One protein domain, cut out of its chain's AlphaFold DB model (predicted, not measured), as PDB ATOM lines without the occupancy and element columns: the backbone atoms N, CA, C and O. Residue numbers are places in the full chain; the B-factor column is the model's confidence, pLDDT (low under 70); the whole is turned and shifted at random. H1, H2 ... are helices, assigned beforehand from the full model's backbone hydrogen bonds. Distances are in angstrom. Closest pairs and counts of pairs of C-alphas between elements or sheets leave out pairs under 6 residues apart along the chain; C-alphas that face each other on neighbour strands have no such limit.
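This is residues 4 to 126 of the 127 residues of an uncharacterized protein of Rhizobium sp. RAS22 (UniProt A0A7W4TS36). H4, the longest helix, crosses H3; H2 runs beside H3, and H1 slants away from H2 in a flat zigzag. The printed part, loose and all helix, has 123 residues with four named helices, H1 to H4. Its radius of gyration of the C-alphas is 17.0 A, its spans 53, 43 and 21 A.

H4, residues 94 to 125, runs 46.3 A to C-alpha 125 (1.105, 81.247, 159.627). H3 is residues 65 to 87, H2 residues 31 to 54. H1, residues 4 to 26, begins at C-alpha 4 (-14.944, 56.940, 134.532).

The hub, H3, touches H4 at a steep tilt of 41 degrees, C-alphas Ala 73 and Gly 109 closest at 4.7 A. H3 touches H2 at a shallow tilt of 8 degrees, C-alphas Val 86 and Lys 37 closest at 5.9 A. H2 touches H1, C-alphas Ser 38 and Ala 17 closest at 4.6 A. Within hydrogen-bond range is every O i to N i+4 pair in H1, H3 and H4, 17 of 20 in H2.

The printed part has no cut and no long link; 17 residues have pLDDT under 70.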
ATOM      1  N   ASN A   4     -15.040  57.481 133.176       69.12
ATOM      2  CA  ASN A   4     -14.944  56.940 134.532       69.12
ATOM      3  C   ASN A   4     -15.432  57.927 135.603       69.12
ATOM      4  O   ASN A   4     -16.026  57.501 136.586       69.12
ATOM      5  N   ALA A   5     -15.233  59.234 135.401       63.56
ATOM      6  CA  ALA A   5     -15.700  60.258 136.337       63.56
ATOM      7  C   ALA A   5     -17.230  60.368 136.321       63.56
ATOM      8  O   ALA A   5     -17.865  60.502 137.358       63.56
ATOM      9  N   VAL A   6     -17.825  60.242 135.134       64.75
ATOM     10  CA  VAL A   6     -19.280  60.224 134.961       64.75
ATOM     11  C   VAL A   6     -19.880  58.990 135.640       64.75
ATOM     12  O   VAL A   6     -20.834  59.107 136.404       64.75
ATOM     13  N   LEU A   7     -19.271  57.818 135.427       67.19
ATOM     14  CA  LEU A   7     -19.707  56.569 136.051       67.19
ATOM     15  C   LEU A   7     -19.610  56.627 137.584       67.19
ATOM     16  O   LEU A   7     -20.539  56.209 138.264       67.19
ATOM     17  N   GLN A   8     -18.521  57.182 138.127       71.50
ATOM     18  CA  GLN A   8     -18.342  57.357 139.570       71.50
ATOM     19  C   GLN A   8     -19.391  58.284 140.186       71.50
ATOM     20  O   GLN A   8     -19.917  57.966 141.250       71.50
ATOM     21  N   THR A   9     -19.735  59.392 139.526       71.75
ATOM     22  CA  THR A   9     -20.764  60.316 140.025       71.75
ATOM     23  C   THR A   9     -22.140  59.655 140.058       71.75
ATOM     24  O   THR A   9     -22.840  59.745 141.067       71.75
ATOM     25  N   TYR A  10     -22.517  58.933 138.997       76.31
ATOM     26  CA  TYR A  10     -23.790  58.206 138.966       76.31
ATOM     27  C   TYR A  10     -23.826  57.054 139.968       76.31
ATOM     28  O   TYR A  10     -24.842  56.849 140.628       76.31
ATOM     29  N   PHE A  11     -22.717  56.333 140.127       83.44
ATOM     30  CA  PHE A  11     -22.622  55.243 141.090       83.44
ATOM     31  C   PHE A  11     -22.683  55.754 142.533       83.44
ATOM     32  O   PHE A  11     -23.394  55.182 143.352       83.44
ATOM     33  N   GLY A  12     -22.014  56.869 142.839       82.62
ATOM     34  CA  GLY A  12     -22.093  57.519 144.148       82.62
ATOM     35  C   GLY A  12     -23.509  57.995 144.474       82.62
ATOM     36  O   GLY A  12     -24.004  57.745 145.572       82.62
ATOM     37  N   ALA A  13     -24.194  58.602 143.503       84.62
ATOM     38  CA  ALA A  13     -25.585  59.013 143.657       84.62
ATOM     39  C   ALA A  13     -26.530  57.821 143.869       84.62
ATOM     40  O   ALA A  13     -27.389  57.872 144.747       84.62
ATOM     41  N   LEU A  14     -26.338  56.731 143.120       87.50
ATOM     42  CA  LEU A  14     -27.120  55.505 143.266       87.50
ATOM     43  C   LEU A  14     -26.893  54.840 144.629       87.50
ATOM     44  O   LEU A  14     -27.852  54.437 145.286       87.50
ATOM     45  N   LEU A  15     -25.638  54.748 145.077       89.50
ATOM     46  CA  LEU A  15     -25.299  54.218 146.397       89.50
ATOM     47  C   LEU A  15     -25.922  55.057 147.512       89.50
ATOM     48  O   LEU A  15     -26.495  54.501 148.445       89.50
ATOM     49  N   PHE A  16     -25.849  56.384 147.406       89.62
ATOM     50  CA  PHE A  16     -26.416  57.283 148.406       89.62
ATOM     51  C   PHE A  16     -27.951  57.219 148.437       89.62
ATOM     52  O   PHE A  16     -28.543  57.171 149.516       89.62
ATOM     53  N   ALA A  17     -28.595  57.119 147.269       91.25
ATOM     54  CA  ALA A  17     -30.032  56.872 147.159       91.25
ATOM     55  C   ALA A  17     -30.427  55.542 147.812       91.25
ATOM     56  O   ALA A  17     -31.368  55.494 148.602       91.25
ATOM     57  N   THR A  18     -29.668  54.478 147.539       91.50
ATOM     58  CA  THR A  18     -29.907  53.145 148.107       91.50
ATOM     59  C   THR A  18     -29.741  53.154 149.625       91.50
ATOM     60  O   THR A  18     -30.604  52.646 150.333       91.50
ATOM     61  N   ALA A  19     -28.680  53.778 150.145       91.94
ATOM     62  CA  ALA A  19     -28.458  53.910 151.584       91.94
ATOM     63  C   ALA A  19     -29.588  54.696 152.267       91.94
ATOM     64  O   ALA A  19     -30.066  54.292 153.324       91.94
ATOM     65  N   THR A  20     -30.055  55.776 151.635       91.25
ATOM     66  CA  THR A  20     -31.184  56.579 152.128       91.25
ATOM     67  C   THR A  20     -32.476  55.763 152.133       91.25
ATOM     68  O   THR A  20     -33.184  55.742 153.133       91.25
ATOM     69  N   GLY A  21     -32.755  55.028 151.054       91.00
ATOM     70  CA  GLY A  21     -33.917  54.144 150.971       91.00
ATOM     71  C   GLY A  21     -33.891  53.032 152.021       91.00
ATOM     72  O   GLY A  21     -34.905  52.785 152.664       91.00
ATOM     73  N   LEU A  22     -32.729  52.411 152.252       92.50
ATOM     74  CA  LEU A  22     -32.549  51.415 153.314       92.50
ATOM     75  C   LEU A  22     -32.791  52.017 154.697       92.50
ATOM     76  O   LEU A  22     -33.490  51.412 155.498       92.50
ATOM     77  N   PHE A  23     -32.251  53.206 154.973       91.50
ATOM     78  CA  PHE A  23     -32.483  53.904 156.237       91.50
ATOM     79  C   PHE A  23     -33.976  54.170 156.467       91.50
ATOM     80  O   PHE A  23     -34.503  53.863 157.530       91.50
ATOM     81  N   VAL A  24     -34.678  54.682 155.457       90.25
ATOM     82  CA  VAL A  24     -36.123  54.953 155.522       90.25
ATOM     83  C   VAL A  24     -36.922  53.659 155.707       90.25
ATOM     84  O   VAL A  24     -37.839  53.603 156.524       90.25
ATOM     85  N   TRP A  25     -36.521  52.582 155.028       91.00
ATOM     86  CA  TRP A  25     -37.116  51.259 155.204       91.00
ATOM     87  C   TRP A  25     -36.915  50.709 156.623       91.00
ATOM     88  O   TRP A  25     -37.860  50.190 157.214       91.00
ATOM     89  N   PHE A  26     -35.725  50.879 157.210       91.25
ATOM     90  CA  PHE A  26     -35.456  50.507 158.604       91.25
ATOM     91  C   PHE A  26     -36.306  51.293 159.612       91.25
ATOM     92  O   PHE A  26     -36.608  50.761 160.677       91.25
ATOM     93  N   ASN A  27     -36.724  52.517 159.278       87.31
ATOM     94  CA  ASN A  27     -37.650  53.310 160.093       87.31
ATOM     95  C   ASN A  27     -39.125  52.894 159.926       87.31
ATOM     96  O   ASN A  27     -40.000  53.467 160.573       87.31
ATOM     97  N   GLY A  28     -39.413  51.879 159.103       85.12
ATOM     98  CA  GLY A  28     -40.754  51.313 158.949       85.12
ATOM     99  C   GLY A  28     -41.701  52.151 158.089       85.12
ATOM    100  O   GLY A  28     -42.913  51.960 158.168       85.12
ATOM    101  N   GLU A  29     -41.173  53.076 157.286       86.50
ATOM    102  CA  GLU A  29     -41.979  53.878 156.364       86.50
ATOM    103  C   GLU A  29     -42.489  53.058 155.166       86.50
ATOM    104  O   GLU A  29     -41.985  51.975 154.850       86.50
ATOM    105  N   ASP A  30     -43.520  53.569 154.492       89.19
ATOM    106  CA  ASP A  30     -44.166  52.883 153.378       89.19
ATOM    107  C   ASP A  30     -43.344  52.947 152.076       89.19
ATOM    108  O   ASP A  30     -42.395  53.718 151.918       89.19
ATOM    109  N   GLY A  31     -43.712  52.112 151.098       87.25
ATOM    110  CA  GLY A  31     -42.982  52.016 149.828       87.25
ATOM    111  C   GLY A  31     -42.918  53.338 149.053       87.25
ATOM    112  O   GLY A  31     -41.922  53.607 148.376       87.25
ATOM    113  N   VAL A  32     -43.951  54.179 149.175       88.62
ATOM    114  CA  VAL A  32     -43.992  55.498 148.535       88.62
ATOM    115  C   VAL A  32     -42.995  56.445 149.204       88.62
ATOM    116  O   VAL A  32     -42.205  57.067 148.489       88.62
ATOM    117  N   ALA A  33     -42.956  56.514 150.538       87.38
ATOM    118  CA  ALA A  33     -41.986  57.332 151.256       87.38
ATOM    119  C   ALA A  33     -40.544  56.861 151.023       87.38
ATOM    120  O   ALA A  33     -39.673  57.691 150.768       87.38
ATOM    121  N   ILE A  34     -40.287  55.547 151.005       90.31
ATOM    122  CA  ILE A  34     -38.964  54.985 150.675       90.31
ATOM    123  C   ILE A  34     -38.499  55.475 149.298       90.31
ATOM    124  O   ILE A  34     -37.373  55.961 149.146       90.31
ATOM    125  N   PHE A  35     -39.363  55.388 148.284       89.12
ATOM    126  CA  PHE A  35     -39.038  55.854 146.938       89.12
ATOM    127  C   PHE A  35     -38.815  57.374 146.888       89.12
ATOM    128  O   PHE A  35     -37.807  57.836 146.359       89.12
ATOM    129  N   GLN A  36     -39.705  58.167 147.484       89.69
ATOM    130  CA  GLN A  36     -39.587  59.629 147.486       89.69
ATOM    131  C   GLN A  36     -38.332  60.112 148.225       89.69
ATOM    132  O   GLN A  36     -37.579  60.932 147.700       89.69
ATOM    133  N   LYS A  37     -38.068  59.582 149.421       90.62
ATOM    134  CA  LYS A  37     -36.923  59.982 150.244       90.62
ATOM    135  C   LYS A  37     -35.595  59.486 149.670       90.62
ATOM    136  O   LYS A  37     -34.606  60.212 149.726       90.62
ATOM    137  N   SER A  38     -35.557  58.312 149.034       90.31
ATOM    138  CA  SER A  38     -34.351  57.856 148.320       90.31
ATOM    139  C   SER A  38     -34.000  58.740 147.117       90.31
ATOM    140  O   SER A  38     -32.816  58.971 146.867       90.31
ATOM    141  N   LEU A  39     -34.992  59.315 146.423       90.25
ATOM    142  CA  LEU A  39     -34.777  60.298 145.350       90.25
ATOM    143  C   LEU A  39     -34.277  61.661 145.851       90.25
ATOM    144  O   LEU A  39     -33.665  62.405 145.082       90.25
ATOM    145  N   LEU A  40     -34.465  61.996 147.129       90.38
ATOM    146  CA  LEU A  40     -33.889  63.219 147.700       90.38
ATOM    147  C   LEU A  40     -32.367  63.148 147.801       90.38
ATOM    148  O   LEU A  40     -31.704  64.177 147.708       90.38
ATOM    149  N   ALA A  41     -31.797  61.954 147.944       89.12
ATOM    150  CA  ALA A  41     -30.355  61.762 148.053       89.12
ATOM    151  C   ALA A  41     -29.584  62.286 146.817       89.12
ATOM    152  O   ALA A  41     -28.678  63.111 146.977       89.12
ATOM    153  N   PRO A  42     -29.928  61.894 145.571       88.38
ATOM    154  CA  PRO A  42     -29.291  62.456 144.383       88.38
ATOM    155  C   PRO A  42     -29.611  63.944 144.191       88.38
ATOM    156  O   PRO A  42     -28.750  64.676 143.707       88.38
ATOM    157  N   LEU A  43     -30.791  64.424 144.606       90.25
ATOM    158  CA  LEU A  43     -31.119  65.857 144.571       90.25
ATOM    159  C   LEU A  43     -30.241  66.673 145.528       90.25
ATOM    160  O   LEU A  43     -29.757  67.739 145.153       90.25
ATOM    161  N   TYR A  44     -29.964  66.152 146.723       90.50
ATOM    162  CA  TYR A  44     -29.018  66.738 147.669       90.50
ATOM    163  C   TYR A  44     -27.602  66.806 147.077       90.50
ATOM    164  O   TYR A  44     -26.947  67.851 147.131       90.50
ATOM    165  N   LEU A  45     -27.134  65.724 146.447       88.81
ATOM    166  CA  LEU A  45     -25.831  65.719 145.772       88.81
ATOM    167  C   LEU A  45     -25.781  66.725 144.617       88.81
ATOM    168  O   LEU A  45     -24.769  67.401 144.421       88.81
ATOM    169  N   LEU A  46     -26.877  66.873 143.872       88.94
ATOM    170  CA  LEU A  46     -26.971  67.851 142.795       88.94
ATOM    171  C   LEU A  46     -26.951  69.287 143.336       88.94
ATOM    172  O   LEU A  46     -26.212  70.119 142.815       88.94
ATOM    173  N   ALA A  47     -27.700  69.568 144.404       89.38
ATOM    174  CA  ALA A  47     -27.743  70.878 145.047       89.38
ATOM    175  C   ALA A  47     -26.378  71.279 145.628       89.38
ATOM    176  O   ALA A  47     -25.911  72.392 145.400       89.38
ATOM    177  N   THR A  48     -25.690  70.358 146.306       87.25
ATOM    178  CA  THR A  48     -24.332  70.599 146.825       87.25
ATOM    179  C   THR A  48     -23.302  70.769 145.707       87.25
ATOM    180  O   THR A  48     -22.434  71.641 145.793       87.25
ATOM    181  N   THR A  49     -23.421  70.008 144.613       86.38
ATOM    182  CA  THR A  49     -22.570  70.183 143.423       86.38
ATOM    183  C   THR A  49     -22.802  71.545 142.768       86.38
ATOM    184  O   THR A  49     -21.842  72.247 142.453       86.38
ATOM    185  N   GLY A  50     -24.064  71.950 142.607       85.56
ATOM    186  CA  GLY A  50     -24.435  73.266 142.089       85.56
ATOM    187  C   GLY A  50     -23.912  74.393 142.975       85.56
ATOM    188  O   GLY A  50     -23.296  75.331 142.475       85.56
ATOM    189  N   LEU A  51     -24.042  74.261 144.298       86.38
ATOM    190  CA  LEU A  51     -23.480  75.222 145.243       86.38
ATOM    191  C   LEU A  51     -21.959  75.344 145.068       86.38
ATOM    192  O   LEU A  51     -21.433  76.451 145.026       86.38
ATOM    193  N   ARG A  52     -21.239  74.235 144.864       84.69
ATOM    194  CA  ARG A  52     -19.793  74.267 144.590       84.69
ATOM    195  C   ARG A  52     -19.403  74.819 143.230       84.69
ATOM    196  O   ARG A  52     -18.267  75.261 143.086       84.69
ATOM    197  N   HIS A  53     -20.317  74.854 142.271       84.00
ATOM    198  CA  HIS A  53     -20.094  75.580 141.029       84.00
ATOM    199  C   HIS A  53     -20.078  77.102 141.257       84.00
ATOM    200  O   HIS A  53     -19.198  77.779 140.735       84.00
ATOM    201  N   PHE A  54     -20.991  77.631 142.084       81.25
ATOM    202  CA  PHE A  54     -21.013  79.056 142.462       81.25
ATOM    203  C   PHE A  54     -19.934  79.424 143.488       81.25
ATOM    204  O   PHE A  54     -19.431  80.546 143.497       81.25
ATOM    205  N   PHE A  55     -19.542  78.457 144.318       81.12
ATOM    206  CA  PHE A  55     -18.511  78.581 145.339       81.12
ATOM    207  C   PHE A  55     -17.322  77.637 145.037       81.12
ATOM    208  O   PHE A  55     -17.060  76.702 145.808       81.12
ATOM    209  N   PRO A  56     -16.568  77.880 143.937       77.56
ATOM    210  CA  PRO A  56     -15.455  77.036 143.500       77.56
ATOM    211  C   PRO A  56     -14.363  76.903 144.564       77.56
ATOM    212  O   PRO A  56     -13.997  77.883 145.218       77.56
ATOM    213  N   ARG A  57     -13.831  75.685 144.717       73.00
ATOM    214  CA  ARG A  57     -12.863  75.335 145.771       73.00
ATOM    215  C   ARG A  57     -11.523  76.042 145.603       73.00
ATOM    216  O   ARG A  57     -10.871  76.343 146.598       73.00
ATOM    217  N   GLU A  58     -11.118  76.363 144.372       71.44
ATOM    218  CA  GLU A  58      -9.834  77.027 144.101       71.44
ATOM    219  C   GLU A  58      -9.758  78.428 144.728       71.44
ATOM    220  O   GLU A  58      -8.673  78.973 144.936       71.44
ATOM    221  N   GLN A  59     -10.913  79.017 145.046       69.69
ATOM    222  CA  GLN A  59     -11.020  80.353 145.617       69.69
ATOM    223  C   GLN A  59     -11.253  80.351 147.130       69.69
ATOM    224  O   GLN A  59     -11.245  81.428 147.726       69.69
ATOM    225  N   ASP A  60     -11.407  79.187 147.774       66.94
ATOM    226  CA  ASP A  60     -11.753  79.099 149.201       66.94
ATOM    227  C   ASP A  60     -10.722  79.834 150.088       66.94
ATOM    228  O   ASP A  60     -11.097  80.520 151.036       66.94
ATOM    229  N   HIS A  61      -9.433  79.825 149.723       63.34
ATOM    230  CA  HIS A  61      -8.381  80.552 150.453       63.34
ATOM    231  C   HIS A  61      -8.326  82.065 150.185       63.34
ATOM    232  O   HIS A  61      -7.789  82.814 151.001       63.34
ATOM    233  N   ARG A  62      -8.857  82.529 149.046       64.62
ATOM    234  CA  ARG A  62      -8.893  83.957 148.679       64.62
ATOM    235  C   ARG A  62     -10.224  84.628 149.013       64.62
ATOM    236  O   ARG A  62     -10.325  85.846 148.888       64.62
ATOM    237  N   ARG A  63     -11.237  83.869 149.438       67.94
ATOM    238  CA  ARG A  63     -12.567  84.409 149.733       67.94
ATOM    239  C   ARG A  63     -12.577  85.351 150.931       67.94
ATOM    240  O   ARG A  63     -11.882  85.156 151.934       67.94
ATOM    241  N   GLY A  64     -13.421  86.372 150.825       75.56
ATOM    242  CA  GLY A  64     -13.805  87.195 151.962       75.56
ATOM    243  C   GLY A  64     -14.523  86.355 153.017       75.56
ATOM    244  O   GLY A  64     -15.168  85.355 152.703       75.56
ATOM    245  N   ILE A  65     -14.413  86.777 154.276       78.25
ATOM    246  CA  ILE A  65     -15.052  86.114 155.423       78.25
ATOM    247  C   ILE A  65     -16.572  85.996 155.202       78.25
ATOM    248  O   ILE A  65     -17.152  84.950 155.472       78.25
ATOM    249  N   LEU A  66     -17.195  87.028 154.623       80.38
ATOM    250  CA  LEU A  66     -18.628  87.053 154.324       80.38
ATOM    251  C   LEU A  66     -19.049  85.956 153.331       80.38
ATOM    252  O   LEU A  66     -19.992  85.220 153.593       80.38
ATOM    253  N   THR A  67     -18.319  85.793 152.227       81.00
ATOM    254  CA  THR A  67     -18.606  84.770 151.203       81.00
ATOM    255  C   THR A  67     -18.384  83.350 151.733       81.00
ATOM    256  O   THR A  67     -19.028  82.402 151.296       81.00
ATOM    257  N   MET A  68     -17.457  83.187 152.680       80.62
ATOM    258  CA  MET A  68     -17.221  81.912 153.354       80.62
ATOM    259  C   MET A  68     -18.369  81.551 154.304       80.62
ATOM    260  O   MET A  68     -18.804  80.401 154.331       80.62
ATOM    261  N   LEU A  69     -18.884  82.537 155.045       84.44
ATOM    262  CA  LEU A  69     -20.067  82.375 155.888       84.44
ATOM    263  C   LEU A  69     -21.298  82.012 155.048       84.44
ATOM    264  O   LEU A  69     -22.009  81.072 155.389       84.44
ATOM    265  N   GLU A  70     -21.515  82.720 153.938       86.19
ATOM    266  CA  GLU A  70     -22.621  82.469 153.010       86.19
ATOM    267  C   GLU A  70     -22.598  81.035 152.471       86.19
ATOM    268  O   GLU A  70     -23.609  80.335 152.543       86.19
ATOM    269  N   TYR A  71     -21.433  80.560 152.015       87.69
ATOM    270  CA  TYR A  71     -21.279  79.184 151.547       87.69
ATOM    271  C   TYR A  71     -21.680  78.165 152.623       87.69
ATOM    272  O   TYR A  71     -22.496  77.285 152.355       87.69
ATOM    273  N   HIS A  72     -21.133  78.279 153.836       87.25
ATOM    274  CA  HIS A  72     -21.401  77.301 154.892       87.25
ATOM    275  C   HIS A  72     -22.834  77.375 155.420       87.25
ATOM    276  O   HIS A  72     -23.396  76.341 155.780       87.25
ATOM    277  N   ALA A  73     -23.450  78.559 155.424       87.06
ATOM    278  CA  ALA A  73     -24.863  78.708 155.746       87.06
ATOM    279  C   ALA A  73     -25.753  78.011 154.702       87.06
ATOM    280  O   ALA A  73     -26.648  77.253 155.070       87.06
ATOM    281  N   LEU A  74     -25.482  78.211 153.405       89.50
ATOM    282  CA  LEU A  74     -26.229  77.571 152.316       89.50
ATOM    283  C   LEU A  74     -26.008  76.054 152.271       89.50
ATOM    284  O   LEU A  74     -26.958  75.297 152.094       89.50
ATOM    285  N   GLU A  75     -24.776  75.596 152.473       91.81
ATOM    286  CA  GLU A  75     -24.442  74.171 152.559       91.81
ATOM    287  C   GLU A  75     -25.169  73.503 153.733       91.81
ATOM    288  O   GLU A  75     -25.805  72.462 153.558       91.81
ATOM    289  N   ALA A  76     -25.137  74.128 154.914       89.94
ATOM    290  CA  ALA A  76     -25.846  73.636 156.089       89.94
ATOM    291  C   ALA A  76     -27.368  73.656 155.894       89.94
ATOM    292  O   ALA A  76     -28.044  72.743 156.360       89.94
ATOM    293  N   ALA A  77     -27.912  74.644 155.177       91.06
ATOM    294  CA  ALA A  77     -29.327  74.691 154.817       91.06
ATOM    295  C   ALA A  77     -29.722  73.523 153.905       91.06
ATOM    296  O   ALA A  77     -30.683  72.816 154.199       91.06
ATOM    297  N   VAL A  78     -28.960  73.263 152.840       92.19
ATOM    298  CA  VAL A  78     -29.220  72.137 151.927       92.19
ATOM    299  C   VAL A  78     -29.154  70.797 152.669       92.19
ATOM    300  O   VAL A  78     -30.027  69.948 152.488       92.19
ATOM    301  N   LEU A  79     -28.166  70.624 153.552       90.69
ATOM    302  CA  LEU A  79     -28.055  69.436 154.399       90.69
ATOM    303  C   LEU A  79     -29.209  69.329 155.403       90.69
ATOM    304  O   LEU A  79     -29.784  68.255 155.559       90.69
ATOM    305  N   GLY A  80     -29.570  70.428 156.061       88.69
ATOM    306  CA  GLY A  80     -30.642  70.464 157.052       88.69
ATOM    307  C   GLY A  80     -31.994  70.089 156.452       88.69
ATOM    308  O   GLY A  80     -32.707  69.275 157.031       88.69
ATOM    309  N   VAL A  81     -32.317  70.610 155.263       89.12
ATOM    310  CA  VAL A  81     -33.537  70.229 154.530       89.12
ATOM    311  C   VAL A  81     -33.534  68.736 154.215       89.12
ATOM    312  O   VAL A  81     -34.529  68.059 154.466       89.12
ATOM    313  N   PHE A  82     -32.420  68.207 153.700       90.56
ATOM    314  CA  PHE A  82     -32.309  66.783 153.391       90.56
ATOM    315  C   PHE A  82     -32.538  65.912 154.634       90.56
ATOM    316  O   PHE A  82     -33.363  65.000 154.602       90.56
ATOM    317  N   LEU A  83     -31.861  66.220 155.743       88.31
ATOM    318  CA  LEU A  83     -31.973  65.449 156.978       88.31
ATOM    319  C   LEU A  83     -33.368  65.530 157.594       88.31
ATOM    320  O   LEU A  83     -33.878  64.503 158.020       88.31
ATOM    321  N   LEU A  84     -34.003  66.704 157.613       86.62
ATOM    322  CA  LEU A  84     -35.355  66.844 158.158       86.62
ATOM    323  C   LEU A  84     -36.366  65.985 157.407       86.62
ATOM    324  O   LEU A  84     -37.189  65.331 158.036       86.62
ATOM    325  N   ILE A  85     -36.284  65.955 156.076       85.56
ATOM    326  CA  ILE A  85     -37.218  65.160 155.277       85.56
ATOM    327  C   ILE A  85     -36.912  63.662 155.402       85.56
ATOM    328  O   ILE A  85     -37.830  62.847 155.404       85.56
ATOM    329  N   VAL A  86     -35.637  63.273 155.496       85.88
ATOM    330  CA  VAL A  86     -35.249  61.856 155.553       85.88
ATOM    331  C   VAL A  86     -35.456  61.249 156.940       85.88
ATOM    332  O   VAL A  86     -35.966  60.137 157.025       85.88
ATOM    333  N   ILE A  87     -35.061  61.949 158.005       81.69
ATOM    334  CA  ILE A  87     -35.039  61.419 159.376       81.69
ATOM    335  C   ILE A  87     -36.416  61.464 160.026       81.69
ATOM    336  O   ILE A  87     -36.759  60.537 160.753       81.69
ATOM    337  N   ASP A  88     -37.187  62.523 159.788       71.69
ATOM    338  CA  ASP A  88     -38.441  62.729 160.499       71.69
ATOM    339  C   ASP A  88     -39.632  62.449 159.564       71.69
ATOM    340  O   ASP A  88     -39.787  63.117 158.532       71.69
ATOM    341  N   PRO A  89     -40.478  61.444 159.850       61.81
ATOM    342  CA  PRO A  89     -41.710  61.215 159.107       61.81
ATOM    343  C   PRO A  89     -42.714  62.328 159.440       61.81
ATOM    344  O   PRO A  89     -43.550  62.166 160.318       61.81
ATOM    345  N   LEU A  90     -42.577  63.481 158.768       59.59
ATOM    346  CA  LEU A  90     -43.433  64.678 158.832       59.59
ATOM    347  C   LEU A  90     -44.332  64.760 160.087       59.59
ATOM    348  O   LEU A  90     -45.530  64.466 160.010       59.59
ATOM    349  N   PRO A  91     -43.818  65.215 161.242       56.72
ATOM    350  CA  PRO A  91     -44.697  65.622 162.324       56.72
ATOM    351  C   PRO A  91     -45.588  66.768 161.832       56.72
ATOM    352  O   PRO A  91     -45.123  67.682 161.153       56.72
ATOM    353  N   ASN A  92     -46.864  66.762 162.222       63.00
ATOM    354  CA  ASN A  92     -47.835  67.820 161.899       63.00
ATOM    355  C   ASN A  92     -47.478  69.210 162.490       63.00
ATOM    356  O   ASN A  92     -48.292  70.130 162.436       63.00
ATOM    357  N   ASP A  93     -46.281  69.382 163.062       77.25
ATOM    358  CA  ASP A  93     -45.792  70.619 163.665       77.25
ATOM    359  C   ASP A  93     -44.729  71.304 162.791       77.25
ATOM    360  O   ASP A  93     -43.516  71.225 163.020       77.25
ATOM    361  N   LEU A  94     -45.215  72.041 161.792       79.75
ATOM    362  CA  LEU A  94     -44.398  72.874 160.906       79.75
ATOM    363  C   LEU A  94     -43.535  73.884 161.685       79.75
ATOM    364  O   LEU A  94     -42.418  74.203 161.274       79.75
ATOM    365  N   ARG A  95     -44.035  74.400 162.816       82.19
ATOM    366  CA  ARG A  95     -43.313  75.394 163.621       82.19
ATOM    367  C   ARG A  95     -42.074  74.773 164.256       82.19
ATOM    368  O   ARG A  95     -41.004  75.379 164.201       82.19
ATOM    369  N   GLY A  96     -42.220  73.582 164.833       81.94
ATOM    370  CA  GLY A  96     -41.109  72.804 165.374       81.94
ATOM    371  C   GLY A  96     -40.054  72.507 164.309       81.94
ATOM    372  O   GLY A  96     -38.873  72.769 164.527       81.94
ATOM    373  N   GLN A  97     -40.475  72.072 163.119       80.88
ATOM    374  CA  GLN A  97     -39.562  71.780 162.006       80.88
ATOM    375  C   GLN A  97     -38.746  72.998 161.565       80.88
ATOM    376  O   GLN A  97     -37.531  72.894 161.408       80.88
ATOM    377  N   ILE A  98     -39.383  74.165 161.411       84.94
ATOM    378  CA  ILE A  98     -38.679  75.404 161.047       84.94
ATOM    379  C   ILE A  98     -37.667  75.790 162.133       84.94
ATOM    380  O   ILE A  98     -36.553  76.202 161.819       84.94
ATOM    381  N   LEU A  99     -38.017  75.629 163.412       87.25
ATOM    382  CA  LEU A  99     -37.097  75.919 164.514       87.25
ATOM    383  C   LEU A  99     -35.889  74.978 164.515       87.25
ATOM    384  O   LEU A  99     -34.756  75.456 164.594       87.25
ATOM    385  N   TYR A 100     -36.106  73.667 164.389       85.12
ATOM    386  CA  TYR A 100     -35.015  72.692 164.313       85.12
ATOM    387  C   TYR A 100     -34.142  72.910 163.082       85.12
ATOM    388  O   TYR A 100     -32.920  72.848 163.190       85.12
ATOM    389  N   PHE A 101     -34.751  73.249 161.944       87.75
ATOM    390  CA  PHE A 101     -34.034  73.648 160.741       87.75
ATOM    391  C   PHE A 101     -33.109  74.835 161.010       87.75
ATOM    392  O   PHE A 101     -31.902  74.742 160.790       87.75
ATOM    393  N   CYS A 102     -33.648  75.942 161.526       87.62
ATOM    394  CA  CYS A 102     -32.862  77.141 161.798       87.62
ATOM    395  C   CYS A 102     -31.735  76.868 162.801       87.62
ATOM    396  O   CYS A 102     -30.604  77.295 162.573       87.62
ATOM    397  N   LEU A 103     -32.016  76.127 163.877       88.75
ATOM    398  CA  LEU A 103     -31.005  75.736 164.861       88.75
ATOM    399  C   LEU A 103     -29.900  74.891 164.228       88.75
ATOM    400  O   LEU A 103     -28.722  75.176 164.437       88.75
ATOM    401  N   PHE A 104     -30.264  73.896 163.419       88.94
ATOM    402  CA  PHE A 104     -29.304  73.056 162.712       88.94
ATOM    403  C   PHE A 104     -28.403  73.888 161.797       88.94
ATOM    404  O   PHE A 104     -27.182  73.756 161.854       88.94
ATOM    405  N   VAL A 105     -28.984  74.787 161.000       89.31
ATOM    406  CA  VAL A 105     -28.227  75.658 160.088       89.31
ATOM    407  C   VAL A 105     -27.258  76.555 160.850       89.31
ATOM    408  O   VAL A 105     -26.101  76.672 160.453       89.31
ATOM    409  N   ILE A 106     -27.695  77.152 161.962       88.62
ATOM    410  CA  ILE A 106     -26.839  78.009 162.792       88.62
ATOM    411  C   ILE A 106     -25.677  77.202 163.382       88.62
ATOM    412  O   ILE A 106     -24.526  77.628 163.291       88.62
ATOM    413  N   VAL A 107     -25.959  76.034 163.962       89.69
ATOM    414  CA  VAL A 107     -24.950  75.209 164.640       89.69
ATOM    415  C   VAL A 107     -23.958  74.623 163.638       89.69
ATOM    416  O   VAL A 107     -22.751  74.796 163.795       89.69
ATOM    417  N   VAL A 108     -24.447  73.952 162.595       89.56
ATOM    418  CA  VAL A 108     -23.597  73.262 161.617       89.56
ATOM    419  C   VAL A 108     -22.901  74.256 160.695       89.56
ATOM    420  O   VAL A 108     -21.695  74.145 160.475       89.56
ATOM    421  N   GLY A 109     -23.624  75.263 160.202       85.75
ATOM    422  CA  GLY A 109     -23.049  76.327 159.380       85.75
ATOM    423  C   GLY A 109     -21.995  77.122 160.150       85.75
ATOM    424  O   GLY A 109     -20.897  77.343 159.639       85.75
ATOM    425  N   GLY A 110     -22.281  77.474 161.408       85.62
ATOM    426  CA  GLY A 110     -21.338  78.160 162.292       85.62
ATOM    427  C   GLY A 110     -20.095  77.326 162.609       85.62
ATOM    428  O   GLY A 110     -18.979  77.838 162.520       85.62
ATOM    429  N   ALA A 111     -20.258  76.035 162.920       88.81
ATOM    430  CA  ALA A 111     -19.139  75.131 163.186       88.81
ATOM    431  C   ALA A 111     -18.236  74.952 161.955       88.81
ATOM    432  O   ALA A 111     -17.017  75.089 162.062       88.81
ATOM    433  N   ASN A 112     -18.820  74.710 160.777       86.44
ATOM    434  CA  ASN A 112     -18.063  74.571 159.530       86.44
ATOM    435  C   ASN A 112     -17.324  75.862 159.167       86.44
ATOM    436  O   ASN A 112     -16.151  75.820 158.793       86.44
ATOM    437  N   PHE A 113     -17.970  77.012 159.356       85.38
ATOM    438  CA  PHE A 113     -17.338  78.313 159.176       85.38
ATOM    439  C   PHE A 113     -16.155  78.524 160.134       85.38
ATOM    440  O   PHE A 113     -15.074  78.918 159.693       85.38
ATOM    441  N   ALA A 114     -16.316  78.211 161.423       86.00
ATOM    442  CA  ALA A 114     -15.246  78.329 162.412       86.00
ATOM    443  C   ALA A 114     -14.050  77.420 162.075       86.00
ATOM    444  O   ALA A 114     -12.901  77.872 162.096       86.00
ATOM    445  N   LEU A 115     -14.306  76.163 161.696       85.88
ATOM    446  CA  LEU A 115     -13.270  75.234 161.235       85.88
ATOM    447  C   LEU A 115     -12.548  75.766 159.993       85.88
ATOM    448  O   LEU A 115     -11.318  75.715 159.919       85.88
ATOM    449  N   GLY A 116     -13.293  76.334 159.048       81.38
ATOM    450  CA  GLY A 116     -12.734  76.962 157.861       81.38
ATOM    451  C   GLY A 116     -11.849  78.176 158.175       81.38
ATOM    452  O   GLY A 116     -10.766  78.320 157.601       81.38
ATOM    453  N   MET A 117     -12.244  79.020 159.135       82.06
ATOM    454  CA  MET A 117     -11.410  80.136 159.599       82.06
ATOM    455  C   MET A 117     -10.124  79.655 160.283       82.06
ATOM    456  O   MET A 117      -9.055  80.206 160.017       82.06
ATOM    457  N   LEU A 118     -10.193  78.608 161.112       83.00
ATOM    458  CA  LEU A 118      -9.013  78.019 161.758       83.00
ATOM    459  C   LEU A 118      -8.017  77.467 160.730       83.00
ATOM    460  O   LEU A 118      -6.808  77.683 160.851       83.00
ATOM    461  N   GLN A 119      -8.513  76.793 159.689       80.69
ATOM    462  CA  GLN A 119      -7.682  76.298 158.589       80.69
ATOM    463  C   GLN A 119      -7.014  77.443 157.819       80.69
ATOM    464  O   GLN A 119      -5.825  77.362 157.505       80.69
ATOM    465  N   ARG A 120      -7.743  78.540 157.575       72.62
ATOM    466  CA  ARG A 120      -7.194  79.749 156.952       72.62
ATOM    467  C   ARG A 120      -6.090  80.385 157.801       72.62
ATOM    468  O   ARG A 120      -5.055  80.738 157.246       72.62
ATOM    469  N   SER A 121      -6.289  80.502 159.116       73.56
ATOM    470  CA  SER A 121      -5.280  81.044 160.038       73.56
ATOM    471  C   SER A 121      -3.995  80.217 160.002       73.56
ATOM    472  O   SER A 121      -2.919  80.767 159.788       73.56
ATOM    473  N   ARG A 122      -4.108  78.884 160.089       71.00
ATOM    474  CA  ARG A 122      -2.952  77.973 160.022       71.00
ATOM    475  C   ARG A 122      -2.198  78.028 158.690       71.00
ATOM    476  O   ARG A 122      -0.991  77.837 158.670       71.00
ATOM    477  N   HIS A 123      -2.885  78.254 157.569       60.78
ATOM    478  CA  HIS A 123      -2.228  78.424 156.263       60.78
ATOM    479  C   HIS A 123      -1.592  79.809 156.072       60.78
ATOM    480  O   HIS A 123      -0.680  79.940 155.258       60.78
ATOM    481  N   GLY A 124      -2.054  80.828 156.801       57.53
ATOM    482  CA  GLY A 124      -1.420  82.149 156.839       57.53
ATOM    483  C   GLY A 124      -0.147  82.193 157.689       57.53
ATOM    484  O   GLY A 124       0.725  82.995 157.398       57.53
ATOM    485  N   GLU A 125      -0.031  81.319 158.690       51.22
ATOM    486  CA  GLU A 125       1.105  81.247 159.627       51.22
ATOM    487  C   GLU A 125       2.333  80.510 159.048       51.22
ATOM    488  O   GLU A 125       3.451  80.709 159.504       51.22
ATOM    489  N   ASN A 126       2.136  79.692 158.005       50.03
ATOM    490  CA  ASN A 126       3.191  78.947 157.299       50.03
ATOM    491  C   ASN A 126       3.733  79.675 156.043       50.03
ATOM    492  O   ASN A 126       4.273  79.027 155.142       50.03
TER     493      ASN A 126